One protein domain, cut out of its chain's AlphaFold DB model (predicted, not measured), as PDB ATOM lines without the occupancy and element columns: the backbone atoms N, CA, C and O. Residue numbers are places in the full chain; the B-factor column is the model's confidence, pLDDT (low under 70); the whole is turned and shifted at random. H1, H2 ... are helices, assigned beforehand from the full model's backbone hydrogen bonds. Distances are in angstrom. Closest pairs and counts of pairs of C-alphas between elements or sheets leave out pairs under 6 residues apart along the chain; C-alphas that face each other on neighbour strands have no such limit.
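This is residues 40 to 82 of the 102 residues of an uncharacterized protein of Serratia marcescens (UniProt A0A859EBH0). This domain has little regular structure: two short helices, H1 and then H2, lie side by side and run the same way, and a long loop, residues 49 to 67, leads from the end of H1 back to the beginning of H2. The printed part has 43 residues, of which 16 are in the two named helices, with no named strand; the class is all helix. It is compact, with a radius of gyration of the C-alphas of 9.9 A, and only just elongated, spanning 28 by 18 by 16 A.

H1, residues 42 to 48, and H2, residues 68 to 76, touch; their closest C-alphas, those of Pro 42 and Val 72, are 5.6 A apart. Their lines stand at a shallow tilt of 23 degrees, the same way. In H1 and H2 every O i to N i+4 pair is within hydrogen-bond range.

H1 begins at C-alpha 42, (137.712, 145.434, 149.926), and measures 10.0 A from first to last C-alpha. H2 measures 12.4 A and ends at C-alpha 76, (142.204, 154.458, 150.654).

The C-alphas farthest apart, those of Thr 64 and Pro 82, are 27.9 A apart. The link from H1 to H2 is long, with 19 residues. The printed part has no cut, and no printed residue is under 70 in pLDDT.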
ATOM      1  N   LEU A  40     137.689 146.494 142.431       92.75
ATOM      2  CA  LEU A  40     138.241 145.584 143.428       92.75
ATOM      3  C   LEU A  40     137.339 145.514 144.671       92.75
ATOM      4  O   LEU A  40     136.811 146.521 145.152       92.75
ATOM      5  N   GLU A  41     137.176 144.310 145.206       94.38
ATOM      6  CA  GLU A  41     136.549 144.075 146.500       94.38
ATOM      7  C   GLU A  41     137.459 144.580 147.631       94.38
ATOM      8  O   GLU A  41     138.683 144.621 147.468       94.38
ATOM      9  N   PRO A  42     136.913 144.914 148.818       96.56
ATOM     10  CA  PRO A  42     137.712 145.434 149.926       96.56
ATOM     11  C   PRO A  42     138.928 144.564 150.243       96.56
ATOM     12  O   PRO A  42     140.045 145.066 150.319       96.56
ATOM     13  N   ARG A  43     138.751 143.241 150.343       96.31
ATOM     14  CA  ARG A  43     139.870 142.329 150.618       96.31
ATOM     15  C   ARG A  43     140.950 142.379 149.531       96.31
ATOM     16  O   ARG A  43     142.128 142.349 149.869       96.31
ATOM     17  N   GLU A  44     140.572 142.495 148.260       95.69
ATOM     18  CA  GLU A  44     141.527 142.617 147.150       95.69
ATOM     19  C   GLU A  44     142.345 143.915 147.278       95.69
ATOM     20  O   GLU A  44     143.567 143.880 147.153       95.69
ATOM     21  N   LEU A  45     141.700 145.035 147.638       96.44
ATOM     22  CA  LEU A  45     142.374 146.318 147.884       96.44
ATOM     23  C   LEU A  45     143.381 146.245 149.041       96.44
ATOM     24  O   LEU A  45     144.515 146.703 148.909       96.44
ATOM     25  N   TYR A  46     142.995 145.659 150.177       97.38
ATOM     26  CA  TYR A  46     143.899 145.495 151.322       97.38
ATOM     27  C   TYR A  46     145.084 144.577 150.984       97.38
ATOM     28  O   TYR A  46     146.227 144.879 151.333       97.38
ATOM     29  N   ASN A  47     144.841 143.494 150.244       95.69
ATOM     30  CA  ASN A  47     145.894 142.574 149.816       95.69
ATOM     31  C   ASN A  47     146.869 143.237 148.831       95.69
ATOM     32  O   ASN A  47     148.081 143.041 148.952       95.69
ATOM     33  N   ALA A  48     146.370 144.074 147.913       94.31
ATOM     34  CA  ALA A  48     147.207 144.856 146.999       94.31
ATOM     35  C   ALA A  48     148.159 145.802 147.756       94.31
ATOM     36  O   ALA A  48     149.306 145.986 147.355       94.31
ATOM     37  N   ASN A  49     147.718 146.323 148.904       95.44
ATOM     38  CA  ASN A  49     148.520 147.158 149.802       95.44
ATOM     39  C   ASN A  49     149.365 146.356 150.812       95.44
ATOM     40  O   ASN A  49     149.947 146.946 151.720       95.44
ATOM     41  N   ARG A  50     149.465 145.026 150.662       96.00
ATOM     42  CA  ARG A  50     150.238 144.115 151.534       96.00
ATOM     43  C   ARG A  50     149.780 144.091 152.997       96.00
ATOM     44  O   ARG A  50     150.571 143.758 153.881       96.00
ATOM     45  N   PHE A  51     148.509 144.378 153.271       96.94
ATOM     46  CA  PHE A  51     147.957 144.064 154.587       96.94
ATOM     47  C   PHE A  51     147.910 142.543 154.786       96.94
ATOM     48  O   PHE A  51     147.628 141.807 153.837       96.94
ATOM     49  N   PRO A  52     148.175 142.046 156.006       95.56
ATOM     50  CA  PRO A  52     148.107 140.620 156.273       95.56
ATOM     51  C   PRO A  52     146.671 140.108 156.109       95.56
ATOM     52  O   PRO A  52     145.698 140.815 156.382       95.56
ATOM     53  N   GLN A  53     146.526 138.839 155.721       93.88
ATOM     54  CA  GLN A  53     145.210 138.210 155.552       93.88
ATOM     55  C   GLN A  53     144.395 138.214 156.861       93.88
ATOM     56  O   GLN A  53     143.169 138.298 156.824       93.88
ATOM     57  N   SER A  54     145.077 138.187 158.012       95.19
ATOM     58  CA  SER A  54     144.486 138.286 159.352       95.19
ATOM     59  C   SER A  54     144.024 139.696 159.738       95.19
ATOM     60  O   SER A  54     143.388 139.854 160.777       95.19
ATOM     61  N   TYR A  55     144.313 140.725 158.933       95.25
ATOM     62  CA  TYR A  55     143.869 142.091 159.210       95.25
ATOM     63  C   TYR A  55     142.337 142.183 159.158       95.25
ATOM     64  O   TYR A  55     141.711 141.781 158.169       95.25
ATOM     65  N   ILE A  56     141.733 142.710 160.225       95.38
ATOM     66  CA  ILE A  56     140.279 142.809 160.377       95.38
ATOM     67  C   ILE A  56     139.795 144.056 159.639       95.38
ATOM     68  O   ILE A  56     140.142 145.176 159.996       95.38
ATOM     69  N   ILE A  57     138.984 143.843 158.601       96.12
ATOM     70  CA  ILE A  57     138.449 144.919 157.749       96.12
ATOM     71  C   ILE A  57     136.934 145.054 157.843       96.12
ATOM     72  O   ILE A  57     136.368 145.909 157.187       96.12
ATOM     73  N   VAL A  58     136.255 144.171 158.575       96.44
ATOM     74  CA  VAL A  58     134.789 144.040 158.512       96.44
ATOM     75  C   VAL A  58     134.102 144.766 159.664       96.44
ATOM     76  O   VAL A  58     132.932 145.122 159.549       96.44
ATOM     77  N   GLN A  59     134.804 144.962 160.775       95.06
ATOM     78  CA  GLN A  59     134.223 145.479 162.005       95.06
ATOM     79  C   GLN A  59     135.242 146.250 162.833       95.06
ATOM     80  O   GLN A  59     136.447 146.023 162.711       95.06
ATOM     81  N   ASP A  60     134.716 147.093 163.712       93.62
ATOM     82  CA  ASP A  60     135.475 147.811 164.726       93.62
ATOM     83  C   ASP A  60     135.658 146.974 166.012       93.62
ATOM     84  O   ASP A  60     135.172 145.839 166.130       93.62
ATOM     85  N   ILE A  61     136.373 147.538 166.987       93.31
ATOM     86  CA  ILE A  61     136.681 146.927 168.289       93.31
ATOM     87  C   ILE A  61     135.431 146.599 169.121       93.31
ATOM     88  O   ILE A  61     135.433 145.644 169.892       93.31
ATOM     89  N   ASP A  62     134.350 147.351 168.939       95.50
ATOM     90  CA  ASP A  62     133.048 147.145 169.583       95.50
ATOM     91  C   ASP A  62     132.158 146.132 168.832       95.50
ATOM     92  O   ASP A  62     131.002 145.925 169.197       95.50
ATOM     93  N   CYS A  63     132.697 145.475 167.797       92.38
ATOM     94  CA  CYS A  63     131.992 144.583 166.872       92.38
ATOM     95  C   CYS A  63     130.963 145.271 165.956       92.38
ATOM     96  O   CYS A  63     130.198 144.578 165.275       92.38
ATOM     97  N   THR A  64     130.965 146.602 165.862       95.38
ATOM     98  CA  THR A  64     130.165 147.328 164.871       95.38
ATOM     99  C   THR A  64     130.668 146.999 163.467       95.38
ATOM    100  O   THR A  64     131.839 147.205 163.149       95.38
ATOM    101  N   ARG A  65     129.789 146.462 162.608       96.56
ATOM    102  CA  ARG A  65     130.134 146.087 161.227       96.56
ATOM    103  C   ARG A  65     130.162 147.302 160.306       96.56
ATOM    104  O   ARG A  65     129.232 148.101 160.310       96.56
ATOM    105  N   TRP A  66     131.173 147.367 159.448       95.19
ATOM    106  CA  TRP A  66     131.316 148.408 158.433       95.19
ATOM    107  C   TRP A  66     130.724 147.989 157.090       95.19
ATOM    108  O   TRP A  66     130.916 146.864 156.613       95.19
ATOM    109  N   SER A  67     130.061 148.937 156.435       96.69
ATOM    110  CA  SER A  67     129.620 148.809 155.049       96.69
ATOM    111  C   SER A  67     130.810 148.698 154.090       96.69
ATOM    112  O   SER A  67     131.910 149.169 154.376       96.69
ATOM    113  N   LYS A  68     130.596 148.131 152.895       95.19
ATOM    114  CA  LYS A  68     131.643 148.018 151.861       95.19
ATOM    115  C   LYS A  68     132.301 149.368 151.537       95.19
ATOM    116  O   LYS A  68     133.514 149.420 151.367       95.19
ATOM    117  N   SER A  69     131.518 150.449 151.496       96.06
ATOM    118  CA  SER A  69     132.018 151.805 151.231       96.06
ATOM    119  C   SER A  69     133.008 152.270 152.303       96.06
ATOM    120  O   SER A  69     134.090 152.754 151.982       96.06
ATOM    121  N   GLU A  70     132.688 152.045 153.578       96.75
ATOM    122  CA  GLU A  70     133.568 152.406 154.694       96.75
ATOM    123  C   GLU A  70     134.870 151.602 154.677       96.75
ATOM    124  O   GLU A  70     135.935 152.159 154.930       96.75
ATOM    125  N   GLN A  71     134.812 150.314 154.326       97.06
ATOM    126  CA  GLN A  71     136.012 149.482 154.188       97.06
ATOM    127  C   GLN A  71     136.936 150.011 153.083       97.06
ATOM    128  O   GLN A  71     138.145 150.125 153.282       97.06
ATOM    129  N   VAL A  72     136.372 150.383 151.927       96.94
ATOM    130  CA  VAL A  72     137.127 150.980 150.814       96.94
ATOM    131  C   VAL A  72     137.710 152.335 151.214       96.94
ATOM    132  O   VAL A  72     138.896 152.576 150.991       96.94
ATOM    133  N   ALA A  73     136.917 153.200 151.851       97.06
ATOM    134  CA  ALA A  73     137.366 154.514 152.304       97.06
ATOM    135  C   ALA A  73     138.505 154.407 153.328       97.06
ATOM    136  O   ALA A  73     139.481 155.152 153.251       97.06
ATOM    137  N   ARG A  74     138.427 153.459 154.264       96.25
ATOM    138  CA  ARG A  74     139.495 153.205 155.241       96.25
ATOM    139  C   ARG A  74     140.764 152.691 154.574       96.25
ATOM    140  O   ARG A  74     141.839 153.173 154.911       96.25
ATOM    141  N   CYS A  75     140.647 151.775 153.612       96.38
ATOM    142  CA  CYS A  75     141.791 151.305 152.831       96.38
ATOM    143  C   CYS A  75     142.469 152.469 152.092       96.38
ATOM    144  O   CYS A  75     143.676 152.658 152.224       96.38
ATOM    145  N   GLY A  76     141.688 153.308 151.404       95.62
ATOM    146  CA  GLY A  76     142.204 154.458 150.654       95.62
ATOM    147  C   GLY A  76     142.879 155.535 151.512       95.62
ATOM    148  O   GLY A  76     143.766 156.225 151.024       95.62
ATOM    149  N   ASN A  77     142.500 155.657 152.788       96.69
ATOM    150  CA  ASN A  77     143.130 156.578 153.743       96.69
ATOM    151  C   ASN A  77     144.257 155.931 154.572       96.69
ATOM    152  O   ASN A  77     144.862 156.597 155.412       96.69
ATOM    153  N   SER A  78     144.522 154.636 154.389       96.00
ATOM    154  CA  SER A  78     145.557 153.918 155.136       96.00
ATOM    155  C   SER A  78     146.938 154.062 154.494       96.00
ATOM    156  O   SER A  78     147.067 154.355 153.306       96.00
ATOM    157  N   VAL A  79     147.990 153.820 155.282       96.12
ATOM    158  CA  VAL A  79     149.364 153.708 154.775       96.12
ATOM    159  C   VAL A  79     149.703 152.224 154.613       96.12
ATOM    160  O   VAL A  79     149.543 151.473 155.579       96.12
ATOM    161  N   PRO A  80     150.203 151.780 153.443       95.50
ATOM    162  CA  PRO A  80     150.637 150.401 153.252       95.50
ATOM    163  C   PRO A  80     151.710 149.990 154.280       95.50
ATOM    164  O   PRO A  80     152.716 150.696 154.416       95.50
ATOM    165  N   PRO A  81     151.571 148.835 154.962       95.19
ATOM    166  CA  PRO A  81     152.552 148.353 155.934       95.19
ATOM    167  C   PRO A  81     154.019 148.365 155.468       95.19
ATOM    168  O   PRO A  81     154.851 148.863 156.227       95.19
ATOM    169  N   PRO A  82     154.380 147.918 154.241       94.38
ATOM    170  CA  PRO A  82     155.786 147.922 153.823       94.38
ATOM    171  C   PRO A  82     156.373 149.334 153.698       94.38
ATOM    172  O   PRO A  82     157.574 149.519 153.878       94.38
TER     173      PRO A  82